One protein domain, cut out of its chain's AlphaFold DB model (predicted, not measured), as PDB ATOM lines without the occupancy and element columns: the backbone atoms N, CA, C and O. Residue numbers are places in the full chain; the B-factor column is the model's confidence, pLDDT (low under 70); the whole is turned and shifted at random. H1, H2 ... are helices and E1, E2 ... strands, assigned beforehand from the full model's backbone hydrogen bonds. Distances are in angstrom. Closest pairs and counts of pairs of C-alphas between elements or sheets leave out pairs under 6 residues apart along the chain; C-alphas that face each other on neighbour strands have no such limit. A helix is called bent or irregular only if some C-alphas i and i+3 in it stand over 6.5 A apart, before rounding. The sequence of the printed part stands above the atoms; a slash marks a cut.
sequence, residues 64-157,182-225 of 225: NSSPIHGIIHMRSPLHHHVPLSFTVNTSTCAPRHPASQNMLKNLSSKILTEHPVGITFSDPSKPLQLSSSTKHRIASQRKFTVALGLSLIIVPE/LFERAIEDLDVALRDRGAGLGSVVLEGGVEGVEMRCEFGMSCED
ATOM      1  N   ASN A  64      53.606 -71.506  86.114       59.22
ATOM      2  CA  ASN A  64      52.500 -72.197  85.467       59.22
ATOM      3  C   ASN A  64      52.533 -73.664  85.897       59.22
ATOM      4  O   ASN A  64      53.568 -74.327  85.798       59.22
ATOM      5  N   SER A  65      51.404 -74.170  86.386       66.06
ATOM      6  CA  SER A  65      51.224 -75.610  86.554       66.06
ATOM      7  C   SER A  65      51.035 -76.275  85.190       66.06
ATOM      8  O   SER A  65      50.663 -75.614  84.221       66.06
ATOM      9  N   SER A  66      51.200 -77.597  85.125       73.50
ATOM     10  CA  SER A  66      50.717 -78.366  83.974       73.50
ATOM     11  C   SER A  66      49.228 -78.069  83.714       73.50
ATOM     12  O   SER A  66      48.476 -77.902  84.686       73.50
ATOM     13  N   PRO A  67      48.806 -77.982  82.437       79.69
ATOM     14  CA  PRO A  67      47.408 -77.780  82.080       79.69
ATOM     15  C   PRO A  67      46.542 -78.920  82.617       79.69
ATOM     16  O   PRO A  67      46.930 -80.089  82.597       79.69
ATOM     17  N   ILE A  68      45.358 -78.568  83.103       80.56
ATOM     18  CA  ILE A  68      44.332 -79.510  83.541       80.56
ATOM     19  C   ILE A  68      43.340 -79.660  82.394       80.56
ATOM     20  O   ILE A  68      42.741 -78.674  81.971       80.56
ATOM     21  N   HIS A  69      43.147 -80.889  81.928       82.62
ATOM     22  CA  HIS A  69      42.169 -81.216  80.898       82.62
ATOM     23  C   HIS A  69      41.007 -82.006  81.494       82.62
ATOM     24  O   HIS A  69      41.188 -82.776  82.443       82.62
ATOM     25  N   GLY A  70      39.822 -81.854  80.917       80.25
ATOM     26  CA  GLY A  70      38.684 -82.686  81.270       80.25
ATOM     27  C   GLY A  70      37.477 -82.453  80.380       80.25
ATOM     28  O   GLY A  70      37.500 -81.641  79.458       80.25
ATOM     29  N   ILE A  71      36.421 -83.205  80.672       78.31
ATOM     30  CA  ILE A  71      35.128 -83.103  80.004       78.31
ATOM     31  C   ILE A  71      34.069 -82.924  81.087       78.31
ATOM     32  O   ILE A  71      34.040 -83.667  82.070       78.31
ATOM     33  N   ILE A  72      33.206 -81.931  80.914       75.06
ATOM     34  CA  ILE A  72      32.031 -81.700  81.744       75.06
ATOM     35  C   ILE A  72      30.822 -82.168  80.942       75.06
ATOM     36  O   ILE A  72      30.513 -81.632  79.882       75.06
ATOM     37  N   HIS A  73      30.116 -83.172  81.453       70.69
ATOM     38  CA  HIS A  73      28.852 -83.607  80.871       70.69
ATOM     39  C   HIS A  73      27.705 -82.857  81.539       70.69
ATOM     40  O   HIS A  73      27.450 -83.050  82.728       70.69
ATOM     41  N   MET A  74      26.978 -82.037  80.779       63.31
ATOM     42  CA  MET A  74      25.792 -81.348  81.290       63.31
ATOM     43  C   MET A  74      24.523 -81.864  80.622       63.31
ATOM     44  O   MET A  74      24.499 -82.180  79.433       63.31
ATOM     45  N   ARG A  75      23.462 -81.979  81.423       55.84
ATOM     46  CA  ARG A  75      22.131 -82.378  80.962       55.84
ATOM     47  C   ARG A  75      21.324 -81.133  80.620       55.84
ATOM     48  O   ARG A  75      21.046 -80.325  81.505       55.84
ATOM     49  N   SER A  76      20.936 -81.001  79.354       51.84
ATOM     50  CA  SER A  76      19.955 -80.007  78.924       51.84
ATOM     51  C   SER A  76      18.553 -80.356  79.457       51.84
ATOM     52  O   SER A  76      18.227 -81.545  79.577       51.84
ATOM     53  N   PRO A  77      17.678 -79.362  79.717       50.78
ATOM     54  CA  PRO A  77      16.254 -79.599  79.970       50.78
ATOM     55  C   PRO A  77      15.581 -80.436  78.870       50.78
ATOM     56  O   PRO A  77      14.661 -81.196  79.157       50.78
ATOM     57  N   LEU A  78      16.086 -80.347  77.634       56.25
ATOM     58  CA  LEU A  78      15.589 -81.057  76.451       56.25
ATOM     59  C   LEU A  78      16.229 -82.448  76.245       56.25
ATOM     60  O   LEU A  78      16.169 -82.991  75.155       56.25
ATOM     61  N   HIS A  79      16.835 -83.046  77.279       49.34
ATOM     62  CA  HIS A  79      17.371 -84.425  77.282       49.34
ATOM     63  C   HIS A  79      18.592 -84.703  76.386       49.34
ATOM     64  O   HIS A  79      19.082 -85.833  76.365       49.34
ATOM     65  N   HIS A  80      19.177 -83.690  75.748       61.31
ATOM     66  CA  HIS A  80      20.465 -83.839  75.072       61.31
ATOM     67  C   HIS A  80      21.625 -83.594  76.048       61.31
ATOM     68  O   HIS A  80      21.662 -82.602  76.786       61.31
ATOM     69  N   HIS A  81      22.555 -84.547  76.098       66.69
ATOM     70  CA  HIS A  81      23.825 -84.405  76.798       66.69
ATOM     71  C   HIS A  81      24.775 -83.604  75.913       66.69
ATOM     72  O   HIS A  81      25.100 -84.057  74.821       66.69
ATOM     73  N   VAL A  82      25.245 -82.455  76.397       72.00
ATOM     74  CA  VAL A  82      26.273 -81.678  75.695       72.00
ATOM     75  C   VAL A  82      27.597 -81.868  76.431       72.00
ATOM     76  O   VAL A  82      27.704 -81.455  77.593       72.00
ATOM     77  N   PRO A  83      28.580 -82.566  75.828       79.00
ATOM     78  CA  PRO A  83      29.924 -82.615  76.373       79.00
ATOM     79  C   PRO A  83      30.587 -81.248  76.184       79.00
ATOM     80  O   PRO A  83      30.583 -80.693  75.089       79.00
ATOM     81  N   LEU A  84      31.154 -80.714  77.260       81.00
ATOM     82  CA  LEU A  84      31.980 -79.514  77.242       81.00
ATOM     83  C   LEU A  84      33.415 -79.925  77.566       81.00
ATOM     84  O   LEU A  84      33.694 -80.334  78.697       81.00
ATOM     85  N   SER A  85      34.321 -79.853  76.598       84.75
ATOM     86  CA  SER A  85      35.744 -80.039  76.869       84.75
ATOM     87  C   SER A  85      36.287 -78.790  77.570       84.75
ATOM     88  O   SER A  85      35.805 -77.671  77.364       84.75
ATOM     89  N   PHE A  86      37.281 -78.972  78.436       82.38
ATOM     90  CA  PHE A  86      38.000 -77.850  79.015       82.38
ATOM     91  C   PHE A  86      39.498 -78.103  79.097       82.38
ATOM     92  O   PHE A  86      39.960 -79.218  79.342       82.38
ATOM     93  N   THR A  87      40.247 -77.013  78.968       83.31
ATOM     94  CA  THR A  87      41.671 -76.934  79.284       83.31
ATOM     95  C   THR A  87      41.899 -75.734  80.191       83.31
ATOM     96  O   THR A  87      41.565 -74.612  79.822       83.31
ATOM     97  N   VAL A  88      42.473 -75.947  81.374       80.00
ATOM     98  CA  VAL A  88      42.753 -74.890  82.353       80.00
ATOM     99  C   VAL A  88      44.242 -74.822  82.655       80.00
ATOM    100  O   VAL A  88      44.833 -75.788  83.135       80.00
ATOM    101  N   ASN A  89      44.826 -73.643  82.473       80.50
ATOM    102  CA  ASN A  89      46.132 -73.295  83.012       80.50
ATOM    103  C   ASN A  89      45.942 -72.480  84.288       80.50
ATOM    104  O   ASN A  89      45.335 -71.406  84.267       80.50
ATOM    105  N   THR A  90      46.478 -72.968  85.406       75.06
ATOM    106  CA  THR A  90      46.475 -72.206  86.660       75.06
ATOM    107  C   THR A  90      47.742 -71.368  86.774       75.06
ATOM    108  O   THR A  90      48.824 -71.802  86.373       75.06
ATOM    109  N   SER A  91      47.602 -70.156  87.307       70.94
ATOM    110  CA  SER A  91      48.719 -69.248  87.555       70.94
ATOM    111  C   SER A  91      48.660 -68.742  88.989       70.94
ATOM    112  O   SER A  91      47.613 -68.322  89.482       70.94
ATOM    113  N   THR A  92      49.799 -68.772  89.677       64.75
ATOM    114  CA  THR A  92      49.927 -68.265  91.054       64.75
ATOM    115  C   THR A  92      50.011 -66.739  91.117       64.75
ATOM    116  O   THR A  92      49.787 -66.157  92.174       64.75
ATOM    117  N   CYS A  93      50.297 -66.085  89.987       64.25
ATOM    118  CA  CYS A  93      50.302 -64.627  89.863       64.25
ATOM    119  C   CYS A  93      48.916 -64.049  89.557       64.25
ATOM    120  O   CYS A  93      48.700 -62.857  89.748       64.25
ATOM    121  N   ALA A  94      47.988 -64.879  89.081       63.16
ATOM    122  CA  ALA A  94      46.618 -64.504  88.778       63.16
ATOM    123  C   ALA A  94      45.803 -64.370  90.080       63.16
ATOM    124  O   ALA A  94      45.628 -65.368  90.787       63.16
ATOM    125  N   PRO A  95      45.278 -63.177  90.429       61.44
ATOM    126  CA  PRO A  95      44.401 -63.048  91.579       61.44
ATOM    127  C   PRO A  95      43.128 -63.846  91.318       61.44
ATOM    128  O   PRO A  95      42.550 -63.798  90.235       61.44
ATOM    129  N   ARG A  96      42.642 -64.545  92.339       64.81
ATOM    130  CA  ARG A  96      41.281 -65.078  92.299       64.81
ATOM    131  C   ARG A  96      40.319 -63.909  92.351       64.81
ATOM    132  O   ARG A  96      40.248 -63.218  93.366       64.81
ATOM    133  N   HIS A  97      39.628 -63.655  91.248       60.94
ATOM    134  CA  HIS A  97      38.750 -62.505  91.134       60.94
ATOM    135  C   HIS A  97      37.451 -62.890  90.417       60.94
ATOM    136  O   HIS A  97      37.522 -63.508  89.355       60.94
ATOM    137  N   PRO A  98      36.273 -62.430  90.887       61.72
ATOM    138  CA  PRO A  98      34.978 -62.656  90.224       61.72
ATOM    139  C   PRO A  98      34.851 -61.973  88.845       61.72
ATOM    140  O   PRO A  98      33.772 -61.922  88.259       61.72
ATOM    141  N   ALA A  99      35.942 -61.403  88.320       65.50
ATOM    142  CA  ALA A  99      35.948 -60.710  87.037       65.50
ATOM    143  C   ALA A  99      35.674 -61.680  85.885       65.50
ATOM    144  O   ALA A  99      34.964 -61.303  84.964       65.50
ATOM    145  N   SER A 100      36.164 -62.921  85.961       64.75
ATOM    146  CA  SER A 100      35.931 -63.944  84.934       64.75
ATOM    147  C   SER A 100      34.441 -64.225  84.722       64.75
ATOM    148  O   SER A 100      33.948 -64.148  83.598       64.75
ATOM    149  N   GLN A 101      33.709 -64.447  85.815       67.31
ATOM    150  CA  GLN A 101      32.268 -64.706  85.814       67.31
ATOM    151  C   GLN A 101      31.480 -63.503  85.283       67.31
ATOM    152  O   GLN A 101      30.657 -63.632  84.378       67.31
ATOM    153  N   ASN A 102      31.773 -62.308  85.803       73.50
ATOM    154  CA  ASN A 102      31.080 -61.090  85.386       73.50
ATOM    155  C   ASN A 102      31.360 -60.734  83.920       73.50
ATOM    156  O   ASN A 102      30.472 -60.238  83.233       73.50
ATOM    157  N   MET A 103      32.572 -60.991  83.423       69.88
ATOM    158  CA  MET A 103      32.924 -60.737  82.026       69.88
ATOM    159  C   MET A 103      32.174 -61.657  81.074       69.88
ATOM    160  O   MET A 103      31.614 -61.161  80.098       69.88
ATOM    161  N   LEU A 104      32.108 -62.960  81.366       73.00
ATOM    162  CA  LEU A 104      31.364 -63.888  80.518       73.00
ATOM    163  C   LEU A 104      29.866 -63.574  80.522       73.00
ATOM    164  O   LEU A 104      29.269 -63.508  79.454       73.00
ATOM    165  N   LYS A 105      29.297 -63.259  81.690       78.31
ATOM    166  CA  LYS A 105      27.892 -62.851  81.814       78.31
ATOM    167  C   LYS A 105      27.564 -61.553  81.068       78.31
ATOM    168  O   LYS A 105      26.502 -61.412  80.466       78.31
ATOM    169  N   ASN A 106      28.462 -60.572  81.111       78.50
ATOM    170  CA  ASN A 106      28.275 -59.327  80.367       78.50
ATOM    171  C   ASN A 106      28.389 -59.564  78.857       78.50
ATOM    172  O   ASN A 106      27.632 -58.975  78.085       78.50
ATOM    173  N   LEU A 107      29.313 -60.431  78.437       76.69
ATOM    174  CA  LEU A 107      29.501 -60.768  77.033       76.69
ATOM    175  C   LEU A 107      28.316 -61.552  76.469       76.69
ATOM    176  O   LEU A 107      27.790 -61.179  75.423       76.69
ATOM    177  N   SER A 108      27.853 -62.582  77.174       80.38
ATOM    178  CA  SER A 108      26.672 -63.347  76.780       80.38
ATOM    179  C   SER A 108      25.446 -62.442  76.664       80.38
ATOM    180  O   SER A 108      24.762 -62.461  75.644       80.38
ATOM    181  N   SER A 109      25.211 -61.568  77.652       82.25
ATOM    182  CA  SER A 109      24.107 -60.607  77.623       82.25
ATOM    183  C   SER A 109      24.204 -59.663  76.428       82.25
ATOM    184  O   SER A 109      23.182 -59.364  75.811       82.25
ATOM    185  N   LYS A 110      25.408 -59.185  76.096       82.38
ATOM    186  CA  LYS A 110      25.628 -58.315  74.939       82.38
ATOM    187  C   LYS A 110      25.312 -59.048  73.634       82.38
ATOM    188  O   LYS A 110      24.504 -58.551  72.859       82.38
ATOM    189  N   ILE A 111      25.871 -60.242  73.435       79.81
ATOM    190  CA  ILE A 111      25.666 -61.038  72.216       79.81
ATOM    191  C   ILE A 111      24.192 -61.407  72.052       79.81
ATOM    192  O   ILE A 111      23.640 -61.232  70.975       79.81
ATOM    193  N   LEU A 112      23.517 -61.844  73.116       82.00
ATOM    194  CA  LEU A 112      22.089 -62.179  73.061       82.00
ATOM    195  C   LEU A 112      21.196 -60.956  72.797       82.00
ATOM    196  O   LEU A 112      20.105 -61.104  72.253       82.00
ATOM    197  N   THR A 113      21.651 -59.752  73.158       83.88
ATOM    198  CA  THR A 113      20.946 -58.501  72.829       83.88
ATOM    199  C   THR A 113      21.182 -58.088  71.375       83.88
ATOM    200  O   THR A 113      20.257 -57.623  70.716       83.88
ATOM    201  N   GLU A 114      22.405 -58.259  70.868       83.00
ATOM    202  CA  GLU A 114      22.774 -57.955  69.476       83.00
ATOM    203  C   GLU A 114      22.200 -58.985  68.484       83.00
ATOM    204  O   GLU A 114      21.909 -58.646  67.339       83.00
ATOM    205  N   HIS A 115      21.960 -60.215  68.946       83.56
ATOM    206  CA  HIS A 115      21.482 -61.348  68.152       83.56
ATOM    207  C   HIS A 115      20.205 -61.973  68.750       83.56
ATOM    208  O   HIS A 115      20.206 -63.141  69.145       83.56
ATOM    209  N   PRO A 116      19.081 -61.231  68.806       81.06
ATOM    210  CA  PRO A 116      17.865 -61.668  69.500       81.06
ATOM    211  C   PRO A 116      17.165 -62.867  68.842       81.06
ATOM    212  O   PRO A 116      16.368 -63.542  69.490       81.06
ATOM    213  N   VAL A 117      17.444 -63.130  67.562       84.50
ATOM    214  CA  VAL A 117      16.893 -64.265  66.800       84.50
ATOM    215  C   VAL A 117      17.897 -65.406  66.612       84.50
ATOM    216  O   VAL A 117      17.509 -66.497  66.209       84.50
ATOM    217  N   GLY A 118      19.164 -65.189  66.964       85.62
ATOM    218  CA  GLY A 118      20.261 -66.108  66.689       85.62
ATOM    219  C   GLY A 118      21.299 -65.495  65.757       85.62
ATOM    220  O   GLY A 118      21.281 -64.293  65.476       85.62
ATOM    221  N   ILE A 119      22.223 -66.331  65.308       86.06
ATOM    222  CA  ILE A 119      23.358 -65.939  64.478       86.06
ATOM    223  C   ILE A 119      23.306 -66.717  63.177       86.06
ATOM    224  O   ILE A 119      23.260 -67.939  63.202       86.06
ATOM    225  N   THR A 120      23.370 -66.001  62.061       85.00
ATOM    226  CA  THR A 120      23.495 -66.576  60.719       85.00
ATOM    227  C   THR A 120      24.955 -66.540  60.285       85.00
ATOM    228  O   THR A 120      25.636 -65.526  60.479       85.00
ATOM    229  N   PHE A 121      25.442 -67.616  59.676       81.75
ATOM    230  CA  PHE A 121      26.802 -67.667  59.148       81.75
ATOM    231  C   PHE A 121      26.831 -67.142  57.715       81.75
ATOM    232  O   PHE A 121      26.159 -67.650  56.827       81.75
ATOM    233  N   SER A 122      27.628 -66.099  57.477       74.44
ATOM    234  CA  SER A 122      27.791 -65.532  56.132       74.44
ATOM    235  C   SER A 122      28.761 -66.327  55.255       74.44
ATOM    236  O   SER A 122      28.751 -66.174  54.038       74.44
ATOM    237  N   ASP A 123      29.631 -67.128  55.871       74.12
ATOM    238  CA  ASP A 123      30.631 -67.945  55.190       74.12
ATOM    239  C   ASP A 123      30.880 -69.217  56.019       74.12
ATOM    240  O   ASP A 123      31.506 -69.127  57.080       74.12
ATOM    241  N   PRO A 124      30.416 -70.394  55.564       66.56
ATOM    242  CA  PRO A 124      30.577 -71.643  56.303       66.56
ATOM    243  C   PRO A 124      32.037 -72.108  56.386       66.56
ATOM    244  O   PRO A 124      32.369 -72.960  57.204       66.56
ATOM    245  N   SER A 125      32.933 -71.527  55.578       67.44
ATOM    246  CA  SER A 125      34.363 -71.851  55.588       67.44
ATOM    247  C   SER A 125      35.171 -71.054  56.617       67.44
ATOM    248  O   SER A 125      36.366 -71.316  56.793       67.44
ATOM    249  N   LYS A 126      34.561 -70.072  57.300       74.31
ATOM    250  CA  LYS A 126      35.255 -69.199  58.254       74.31
ATOM    251  C   LYS A 126      34.612 -69.245  59.639       74.31
ATOM    252  O   LYS A 126      33.420 -68.970  59.758       74.31
ATOM    253  N   PRO A 127      35.405 -69.473  60.704       75.12
ATOM    254  CA  PRO A 127      34.936 -69.282  62.068       75.12
ATOM    255  C   PRO A 127      34.387 -67.869  62.261       75.12
ATOM    256  O   PRO A 127      35.077 -66.881  61.987       75.12
ATOM    257  N   LEU A 128      33.169 -67.766  62.783       80.44
ATOM    258  CA  LEU A 128      32.618 -66.491  63.201       80.44
ATOM    259  C   LEU A 128      33.200 -66.134  64.568       80.44
ATOM    260  O   LEU A 128      32.876 -66.748  65.585       80.44
ATOM    261  N   GLN A 129      34.071 -65.129  64.602       78.31
ATOM    262  CA  GLN A 129      34.625 -64.633  65.856       78.31
ATOM    263  C   GLN A 129      33.697 -63.601  66.495       78.31
ATOM    264  O   GLN A 129      33.495 -62.509  65.968       78.31
ATOM    265  N   LEU A 130      33.197 -63.930  67.682       69.69
ATOM    266  CA  LEU A 130      32.470 -63.033  68.574       69.69
ATOM    267  C   LEU A 130      33.402 -62.609  69.712       69.69
ATOM    268  O   LEU A 130      33.160 -62.842  70.894       69.69
ATOM    269  N   SER A 131      34.550 -62.038  69.367       62.97
ATOM    270  CA  SER A 131      35.529 -61.639  70.373       62.97
ATOM    271  C   SER A 131      35.060 -60.399  71.135       62.97
ATOM    272  O   SER A 131      34.707 -59.387  70.526       62.97
ATOM    273  N   SER A 132      35.151 -60.421  72.465       57.22
ATOM    274  CA  SER A 132      35.027 -59.215  73.280       57.22
ATOM    275  C   SER A 132      36.140 -59.160  74.311       57.22
ATOM    276  O   SER A 132      36.068 -59.730  75.396       57.22
ATOM    277  N   SER A 133      37.190 -58.411  73.983       53.72
ATOM    278  CA  SER A 133      38.219 -58.101  74.967       53.72
ATOM    279  C   SER A 133      37.721 -56.985  75.886       53.72
ATOM    280  O   SER A 133      37.420 -55.878  75.440       53.72
ATOM    281  N   THR A 134      37.627 -57.268  77.183       54.25
ATOM    282  CA  THR A 134      37.387 -56.237  78.198       54.25
ATOM    283  C   THR A 134      38.603 -56.178  79.101       54.25
ATOM    284  O   THR A 134      38.792 -57.036  79.956       54.25
ATOM    285  N   LYS A 135      39.441 -55.152  78.923       54.56
ATOM    286  CA  LYS A 135      40.599 -54.939  79.793       54.56
ATOM    287  C   LYS A 135      40.115 -54.446  81.152       54.56
ATOM    288  O   LYS A 135      39.741 -53.284  81.291       54.56
ATOM    289  N   HIS A 136      40.115 -55.323  82.150       57.78
ATOM    290  CA  HIS A 136      39.760 -54.954  83.513       57.78
ATOM    291  C   HIS A 136      41.011 -54.826  84.384       57.78
ATOM    292  O   HIS A 136      41.700 -55.809  84.634       57.78
ATOM    293  N   ARG A 137      41.278 -53.622  84.901       56.81
ATOM    294  CA  ARG A 137      42.387 -53.384  85.835       56.81
ATOM    295  C   ARG A 137      41.923 -53.662  87.263       56.81
ATOM    296  O   ARG A 137      41.041 -52.974  87.770       56.81
ATOM    297  N   ILE A 138      42.501 -54.667  87.912       57.94
ATOM    298  CA  ILE A 138      42.249 -54.950  89.333       57.94
ATOM    299  C   ILE A 138      43.154 -54.039  90.177       57.94
ATOM    300  O   ILE A 138      44.327 -53.858  89.858       57.94
ATOM    301  N   ALA A 139      42.604 -53.432  91.233       52.38
ATOM    302  CA  ALA A 139      43.240 -52.393  92.053       52.38
ATOM    303  C   ALA A 139      44.322 -52.910  93.033       52.38
ATOM    304  O   ALA A 139      44.434 -52.429  94.159       52.38
ATOM    305  N   SER A 140      45.129 -53.887  92.620       54.22
ATOM    306  CA  SER A 140      46.330 -54.322  93.345       54.22
ATOM    307  C   SER A 140      47.598 -53.716  92.729       54.22
ATOM    308  O   SER A 140      47.565 -53.198  91.617       54.22
ATOM    309  N   GLN A 141      48.733 -53.787  93.435       56.47
ATOM    310  CA  GLN A 141      50.030 -53.237  92.993       56.47
ATOM    311  C   GLN A 141      50.516 -53.760  91.625       56.47
ATOM    312  O   GLN A 141      51.371 -53.128  91.013       56.47
ATOM    313  N   ARG A 142      49.950 -54.867  91.127       60.94
ATOM    314  CA  ARG A 142      50.174 -55.399  89.778       60.94
ATOM    315  C   ARG A 142      48.976 -55.121  88.877       60.94
ATOM    316  O   ARG A 142      47.824 -55.243  89.306       60.94
ATOM    317  N   LYS A 143      49.254 -54.738  87.632       65.00
ATOM    318  CA  LYS A 143      48.239 -54.583  86.590       65.00
ATOM    319  C   LYS A 143      47.905 -55.963  86.036       65.00
ATOM    320  O   LYS A 143      48.790 -56.778  85.813       65.00
ATOM    321  N   PHE A 144      46.627 -56.208  85.802       65.88
ATOM    322  CA  PHE A 144      46.157 -57.431  85.168       65.88
ATOM    323  C   PHE A 144      45.366 -57.061  83.930       65.88
ATOM    324  O   PHE A 144      44.592 -56.101  83.957       65.88
ATOM    325  N   THR A 145      45.567 -57.827  82.868       71.38
ATOM    326  CA  THR A 145      44.753 -57.766  81.665       71.38
ATOM    327  C   THR A 145      43.968 -59.060  81.575       71.38
ATOM    328  O   THR A 145      44.519 -60.153  81.666       71.38
ATOM    329  N   VAL A 146      42.658 -58.921  81.404       70.25
ATOM    330  CA  VAL A 146      41.753 -60.044  81.189       70.25
ATOM    331  C   VAL A 146      41.230 -59.958  79.762       70.25
ATOM    332  O   VAL A 146      40.887 -58.877  79.282       70.25
ATOM    333  N   ALA A 147      41.198 -61.088  79.073       75.38
ATOM    334  CA  ALA A 147      40.683 -61.216  77.723       75.38
ATOM    335  C   ALA A 147      39.671 -62.362  77.674       75.38
ATOM    336  O   ALA A 147      39.859 -63.395  78.316       75.38
ATOM    337  N   LEU A 148      38.599 -62.153  76.914       74.94
ATOM    338  CA  LEU A 148      37.585 -63.156  76.643       74.94
ATOM    339  C   LEU A 148      37.345 -63.202  75.130       74.94
ATOM    340  O   LEU A 148      36.998 -62.201  74.502       74.94
ATOM    341  N   GLY A 149      37.586 -64.357  74.533       79.06
ATOM    342  CA  GLY A 149      37.325 -64.636  73.130       79.06
ATOM    343  C   GLY A 149      36.217 -65.666  73.006       79.06
ATOM    344  O   GLY A 149      36.197 -66.637  73.754       79.06
ATOM    345  N   LEU A 150      35.310 -65.462  72.054       81.62
ATOM    346  CA  LEU A 150      34.359 -66.479  71.628       81.62
ATOM    347  C   LEU A 150      34.499 -66.667  70.125       81.62
ATOM    348  O   LEU A 150      34.595 -65.692  69.376       81.62
ATOM    349  N   SER A 151      34.478 -67.912  69.685       84.75
ATOM    350  CA  SER A 151      34.431 -68.273  68.275       84.75
ATOM    351  C   SER A 151      33.387 -69.355  68.058       84.75
ATOM    352  O   SER A 151      33.353 -70.330  68.804       84.75
ATOM    353  N   LEU A 152      32.566 -69.178  67.031       84.94
ATOM    354  CA  LEU A 152      31.631 -70.174  66.528       84.94
ATOM    355  C   LEU A 152      32.208 -70.772  65.245       84.94
ATOM    356  O   LEU A 152      32.680 -70.038  64.375       84.94
ATOM    357  N   ILE A 153      32.189 -72.091  65.138       83.94
ATOM    358  CA  ILE A 153      32.766 -72.855  64.035       83.94
ATOM    359  C   ILE A 153      31.672 -73.782  63.512       83.94
ATOM    360  O   ILE A 153      31.069 -74.511  64.295       83.94
ATOM    361  N   ILE A 154      31.410 -73.753  62.206       82.19
ATOM    362  CA  ILE A 154      30.544 -74.754  61.579       82.19
ATOM    363  C   ILE A 154      31.358 -76.037  61.427       82.19
ATOM    364  O   ILE A 154      32.445 -76.026  60.844       82.19
ATOM    365  N   VAL A 155      30.838 -77.129  61.974       77.19
ATOM    366  CA  VAL A 155      31.431 -78.458  61.882       77.19
ATOM    367  C   VAL A 155      30.675 -79.219  60.797       77.19
ATOM    368  O   VAL A 155      29.495 -79.517  60.986       77.19
ATOM    369  N   PRO A 156      31.309 -79.524  59.652       66.19
ATOM    370  CA  PRO A 156      30.674 -80.349  58.636       66.19
ATOM    371  C   PRO A 156      30.449 -81.757  59.198       66.19
ATOM    372  O   PRO A 156      31.359 -82.333  59.797       66.19
ATOM    373  N   GLU A 157      29.257 -82.325  59.006       63.41
ATOM    374  CA  GLU A 157      29.003 -83.706  59.412       63.41
ATOM    375  C   GLU A 157      29.891 -84.665  58.602       63.41
ATOM    376  O   GLU A 157      29.812 -84.751  57.373       63.41
ATOM    377  N   LEU A 182      25.662 -72.663  79.684       83.50
ATOM    378  CA  LEU A 182      26.541 -73.816  79.842       83.50
ATOM    379  C   LEU A 182      27.964 -73.365  80.213       83.50
ATOM    380  O   LEU A 182      28.535 -73.816  81.204       83.50
ATOM    381  N   PHE A 183      28.515 -72.422  79.455       85.38
ATOM    382  CA  PHE A 183      29.879 -71.938  79.642       85.38
ATOM    383  C   PHE A 183      30.017 -71.079  80.902       85.38
ATOM    384  O   PHE A 183      30.988 -71.236  81.641       85.38
ATOM    385  N   GLU A 184      29.034 -70.217  81.191       83.75
ATOM    386  CA  GLU A 184      28.970 -69.443  82.440       83.75
ATOM    387  C   GLU A 184      29.065 -70.360  83.651       83.75
ATOM    388  O   GLU A 184      29.900 -70.153  84.534       83.75
ATOM    389  N   ARG A 185      28.263 -71.427  83.647       81.25
ATOM    390  CA  ARG A 185      28.241 -72.387  84.739       81.25
ATOM    391  C   ARG A 185      29.549 -73.162  84.865       81.25
ATOM    392  O   ARG A 185      30.049 -73.335  85.972       81.25
ATOM    393  N   ALA A 186      30.132 -73.590  83.747       82.19
ATOM    394  CA  ALA A 186      31.406 -74.302  83.755       82.19
ATOM    395  C   ALA A 186      32.541 -73.457  84.353       82.19
ATOM    396  O   ALA A 186      33.332 -73.973  85.142       82.19
ATOM    397  N   ILE A 187      32.604 -72.158  84.039       80.00
ATOM    398  CA  ILE A 187      33.591 -71.253  84.647       80.00
ATOM    399  C   ILE A 187      33.353 -71.102  86.154       80.00
ATOM    400  O   ILE A 187      34.322 -71.112  86.914       80.00
ATOM    401  N   GLU A 188      32.098 -70.980  86.603       79.12
ATOM    402  CA  GLU A 188      31.770 -70.939  88.037       79.12
ATOM    403  C   GLU A 188      32.268 -72.191  88.766       79.12
ATOM    404  O   GLU A 188      32.949 -72.087  89.790       79.12
ATOM    405  N   ASP A 189      31.962 -73.369  88.228       77.56
ATOM    406  CA  ASP A 189      32.306 -74.638  88.861       77.56
ATOM    407  C   ASP A 189      33.828 -74.897  88.830       77.56
ATOM    408  O   ASP A 189      34.389 -75.384  89.816       77.56
ATOM    409  N   LEU A 190      34.529 -74.503  87.756       77.81
ATOM    410  CA  LEU A 190      35.995 -74.572  87.676       77.81
ATOM    411  C   LEU A 190      36.677 -73.626  88.674       77.81
ATOM    412  O   LEU A 190      37.641 -74.027  89.328       77.81
ATOM    413  N   ASP A 191      36.181 -72.397  88.838       75.19
ATOM    414  CA  ASP A 191      36.720 -71.452  89.826       75.19
ATOM    415  C   ASP A 191      36.569 -71.990  91.260       75.19
ATOM    416  O   ASP A 191      37.503 -71.920  92.067       75.19
ATOM    417  N   VAL A 192      35.424 -72.613  91.566       74.81
ATOM    418  CA  VAL A 192      35.191 -73.278  92.857       74.81
ATOM    419  C   VAL A 192      36.118 -74.480  93.042       74.81
ATOM    420  O   VAL A 192      36.768 -74.576  94.082       74.81
ATOM    421  N   ALA A 193      36.237 -75.368  92.053       70.81
ATOM    422  CA  ALA A 193      37.072 -76.570  92.148       70.81
ATOM    423  C   ALA A 193      38.568 -76.252  92.319       70.81
ATOM    424  O   ALA A 193      39.321 -77.010  92.934       70.81
ATOM    425  N   LEU A 194      39.016 -75.115  91.790       68.12
ATOM    426  CA  LEU A 194      40.404 -74.678  91.891       68.12
ATOM    427  C   LEU A 194      40.672 -73.855  93.152       68.12
ATOM    428  O   LEU A 194      41.838 -73.581  93.451       68.12
ATOM    429  N   ARG A 195      39.635 -73.531  93.941       67.31
ATOM    430  CA  ARG A 195      39.736 -72.775  95.198       67.31
ATOM    431  C   ARG A 195      40.659 -73.442  96.221       67.31
ATOM    432  O   ARG A 195      41.405 -72.748  96.907       67.31
ATOM    433  N   ASP A 196      40.753 -74.758  96.258       60.12
ATOM    434  CA  ASP A 196      41.598 -75.415  97.263       60.12
ATOM    435  C   ASP A 196      43.088 -75.462  96.874       60.12
ATOM    436  O   ASP A 196      43.940 -75.798  97.691       60.12
ATOM    437  N   ARG A 197      43.444 -75.057  95.644       61.09
ATOM    438  CA  ARG A 197      44.815 -75.175  95.106       61.09
ATOM    439  C   ARG A 197      45.708 -73.940  95.272       61.09
ATOM    440  O   ARG A 197      46.791 -73.901  94.700       61.09
ATOM    441  N   GLY A 198      45.263 -72.900  95.979       57.69
ATOM    442  CA  GLY A 198      45.987 -71.623  96.140       57.69
ATOM    443  C   GLY A 198      46.275 -70.810  94.857       57.69
ATOM    444  O   GLY A 198      46.669 -69.655  94.963       57.69
ATOM    445  N   ALA A 199      46.061 -71.368  93.661       63.12
ATOM    446  CA  ALA A 199      46.269 -70.714  92.369       63.12
ATOM    447  C   ALA A 199      44.976 -70.083  91.819       63.12
ATOM    448  O   ALA A 199      43.873 -70.549  92.129       63.12
ATOM    449  N   GLY A 200      45.110 -69.017  91.023       65.88
ATOM    450  CA  GLY A 200      44.026 -68.432  90.231       65.88
ATOM    451  C   GLY A 200      43.963 -69.012  88.814       65.88
ATOM    452  O   GLY A 200      44.875 -69.719  88.370       65.88
ATOM    453  N   LEU A 201      42.883 -68.708  88.091       69.88
ATOM    454  CA  LEU A 201      42.741 -69.050  86.673       69.88
ATOM    455  C   LEU A 201      43.692 -68.182  85.838       69.88
ATOM    456  O   LEU A 201      43.519 -66.969  85.777       69.88
ATOM    457  N   GLY A 202      44.698 -68.795  85.213       74.69
ATOM    458  CA  GLY A 202      45.594 -68.125  84.267       74.69
ATOM    459  C   GLY A 202      44.983 -68.085  82.870       74.69
ATOM    460  O   GLY A 202      44.791 -67.014  82.306       74.69
ATOM    461  N   SER A 203      44.603 -69.241  82.330       81.06
ATOM    462  CA  SER A 203      43.752 -69.312  81.141       81.06
ATOM    463  C   SER A 203      42.817 -70.514  81.183       81.06
ATOM    464  O   SER A 203      43.113 -71.520  81.826       81.06
ATOM    465  N   VAL A 204      41.672 -70.392  80.520       83.56
ATOM    466  CA  VAL A 204      40.663 -71.436  80.366       83.56
ATOM    467  C   VAL A 204      40.215 -71.449  78.916       83.56
ATOM    468  O   VAL A 204      39.830 -70.414  78.383       83.56
ATOM    469  N   VAL A 205      40.233 -72.619  78.298       87.25
ATOM    470  CA  VAL A 205      39.580 -72.871  77.014       87.25
ATOM    471  C   VAL A 205      38.441 -73.841  77.278       87.25
ATOM    472  O   VAL A 205      38.666 -74.883  77.890       87.25
ATOM    473  N   LEU A 206      37.235 -73.471  76.866       87.62
ATOM    474  CA  LEU A 206      36.037 -74.304  76.897       87.62
ATOM    475  C   LEU A 206      35.572 -74.524  75.463       87.62
ATOM    476  O   LEU A 206      35.495 -73.556  74.706       87.62
ATOM    477  N   GLU A 207      35.227 -75.755  75.106       89.06
ATOM    478  CA  GLU A 207      34.696 -76.078  73.778       89.06
ATOM    479  C   GLU A 207      33.465 -76.967  73.928       89.06
ATOM    480  O   GLU A 207      33.454 -77.931  74.698       89.06
ATOM    481  N   GLY A 208      32.395 -76.607  73.232       86.12
ATOM    482  CA  GLY A 208      31.127 -77.321  73.263       86.12
ATOM    483  C   GLY A 208      30.227 -76.841  72.140       86.12
ATOM    484  O   GLY A 208      30.312 -75.690  71.724       86.12
ATOM    485  N   GLY A 209      29.362 -77.715  71.646       86.19
ATOM    486  CA  GLY A 209      28.577 -77.439  70.450       86.19
ATOM    487  C   GLY A 209      27.191 -78.055  70.480       86.19
ATOM    488  O   GLY A 209      26.865 -78.865  71.350       86.19
ATOM    489  N   VAL A 210      26.385 -77.638  69.514       82.44
ATOM    490  CA  VAL A 210      25.034 -78.123  69.219       82.44
ATOM    491  C   VAL A 210      24.877 -78.180  67.703       82.44
ATOM    492  O   VAL A 210      25.421 -77.316  67.028       82.44
ATOM    493  N   GLU A 211      24.190 -79.208  67.197       76.00
ATOM    494  CA  GLU A 211      23.718 -79.348  65.801       76.00
ATOM    495  C   GLU A 211      24.609 -78.664  64.738       76.00
ATOM    496  O   GLU A 211      24.270 -77.621  64.186       76.00
ATOM    497  N   GLY A 212      25.798 -79.224  64.482       77.44
ATOM    498  CA  GLY A 212      26.705 -78.731  63.434       77.44
ATOM    499  C   GLY A 212      27.440 -77.418  63.744       77.44
ATOM    500  O   GLY A 212      28.196 -76.932  62.907       77.44
ATOM    501  N   VAL A 213      27.280 -76.847  64.943       82.00
ATOM    502  CA  VAL A 213      27.982 -75.637  65.399       82.00
ATOM    503  C   VAL A 213      28.764 -75.913  66.679       82.00
ATOM    504  O   VAL A 213      28.207 -76.250  67.724       82.00
ATOM    505  N   GLU A 214      30.073 -75.690  66.632       87.25
ATOM    506  CA  GLU A 214      30.954 -75.704  67.793       87.25
ATOM    507  C   GLU A 214      31.204 -74.279  68.293       87.25
ATOM    508  O   GLU A 214      31.542 -73.372  67.531       87.25
ATOM    509  N   MET A 215      31.054 -74.066  69.597       87.50
ATOM    510  CA  MET A 215      31.443 -72.838  70.273       87.50
ATOM    511  C   MET A 215      32.714 -73.085  71.074       87.50
ATOM    512  O   MET A 215      32.784 -73.984  71.909       87.50
ATOM    513  N   ARG A 216      33.708 -72.226  70.874       89.38
ATOM    514  CA  ARG A 216      34.923 -72.173  71.680       89.38
ATOM    515  C   ARG A 216      34.986 -70.850  72.423       89.38
ATOM    516  O   ARG A 216      34.842 -69.780  71.836       89.38
ATOM    517  N   CYS A 217      35.221 -70.931  73.724       86.12
ATOM    518  CA  CYS A 217      35.378 -69.799  74.621       86.12
ATOM    519  C   CYS A 217      36.766 -69.841  75.236       86.12
ATOM    520  O   CYS A 217      37.145 -70.822  75.871       86.12
ATOM    521  N   GLU A 218      37.518 -68.766  75.058       86.25
ATOM    522  CA  GLU A 218      38.864 -68.623  75.581       86.25
ATOM    523  C   GLU A 218      38.907 -67.454  76.557       86.25
ATOM    524  O   GLU A 218      38.731 -66.293  76.192       86.25
ATOM    525  N   PHE A 219      39.147 -67.775  77.818       81.69
ATOM    526  CA  PHE A 219      39.378 -66.821  78.883       81.69
ATOM    527  C   PHE A 219      40.868 -66.796  79.214       81.69
ATOM    528  O   PHE A 219      41.466 -67.831  79.503       81.69
ATOM    529  N   GLY A 220      41.475 -65.616  79.223       77.94
ATOM    530  CA  GLY A 220      42.875 -65.435  79.591       77.94
ATOM    531  C   GLY A 220      43.041 -64.295  80.582       77.94
ATOM    532  O   GLY A 220      42.443 -63.234  80.422       77.94
ATOM    533  N   MET A 221      43.887 -64.495  81.585       75.50
ATOM    534  CA  MET A 221      44.328 -63.464  82.510       75.50
ATOM    535  C   MET A 221      45.853 -63.409  82.513       75.50
ATOM    536  O   MET A 221      46.531 -64.363  82.893       75.50
ATOM    537  N   SER A 222      46.395 -62.270  82.097       71.69
ATOM    538  CA  SER A 222      47.822 -61.980  82.150       71.69
ATOM    539  C   SER A 222      48.118 -60.944  83.229       71.69
ATOM    540  O   SER A 222      47.348 -60.008  83.461       71.69
ATOM    541  N   CYS A 223      49.243 -61.130  83.913       66.25
ATOM    542  CA  CYS A 223      49.839 -60.100  84.752       66.25
ATOM    543  C   CYS A 223      50.723 -59.230  83.856       66.25
ATOM    544  O   CYS A 223      51.516 -59.763  83.084       66.25
ATOM    545  N   GLU A 224      50.574 -57.916  83.943       63.88
ATOM    546  CA  GLU A 224      51.579 -56.985  83.442       63.88
ATOM    547  C   GLU A 224      52.587 -56.755  84.574       63.88
ATOM    548  O   GLU A 224      52.183 -56.454  85.706       63.88
ATOM    549  N   ASP A 225      53.871 -56.946  84.265       56.75
ATOM    550  CA  ASP A 225      54.990 -56.608  85.152       56.75
ATOM    551  C   ASP A 225      55.159 -55.084  85.298       56.75
ATOM    552  O   ASP A 225      54.961 -54.345  84.301       56.75
TER     553      ASP A 225
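What this domain is: This is residues 64 to 157 and 182 to 225 of the 225 residues of an uncharacterized protein of Hyaloscypha bicolor E (UniProt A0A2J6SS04). A twisted sheet of five strands has two helices over one face and no named helix over the other; the sheet curls round H2, and H1 lies over E6 and E4. Residues 112 to 118 stick out, and residues 128 to 129 pair with the edge strand E4. The printed part has 138 residues, in the order E1, E2, H1, E3, E4, H2, E5, E6; the sheet's order is E1, E2, E5, E6, E4, all antiparallel. The class is mixed, compact with a radius of gyration of the C-alphas of 15.8 A, elongated with spans of 46 by 28 by 26 A.

Where its parts are: Find C-alpha 68 at (44.332, -79.510, 83.541), where E1, residues 68 to 75, begins; E2 is residues 81 to 91, 31.1 A long. E5, residues 200 to 210, bends by 60 degrees at residue 203. E6, residues 213 to 224, runs 35.1 A to C-alpha 224 at (51.579, -56.985, 83.442), and E4, residues 143 to 154, spans 36.7 A. H1 is residues 99 to 114, H2 residues 182 to 197, and E3 residues 118 to 120.

How they stand to each other: Look across the sheet for N 70 and O 86 at 3.1 A in the hairpin E1 and E2, N 87 and O 205 at 2.9 A between E2 and E5, N 206 and O 217 at 2.8 A in the hairpin E5 and E6, and N 149 and O 218 at 2.8 A between E6 and E4. H1 is on the sheet at a height of 10.3 A, slantwise to the strands, at 40 degrees to E4 on the local plane. H2 is on the same face; its closest C-alphas to E5 are those of Phe 183 and Leu 206, 7.1 A. Residues 100 to 105 of H1 touch residues 184 to 188 of H2, closest at the C-alphas of Leu 104 and Glu 184, 6.3 A, at a shallow tilt of 4 degrees, opposite ways. E3 pairs with no named strand. In H1 every O i to N i+4 pair is within hydrogen-bond range, in H2 10 of 12; H2 is only just irregular, C-alphas 193 and 196 being 6.9 A apart.

The domain as a whole: The farthest C-alphas, of Gln 141 and Glu 157, are 50.0 A apart. Residues 158 to 181 are not printed, and C-alphas 157 and 182 stand 22.8 A apart across the cut. The link E3 to E4 is long, 22 residues. Mean pLDDT of the printed part is 73.1; look for values under 70 at, among others, residues 92 to 101 and 130 to 144.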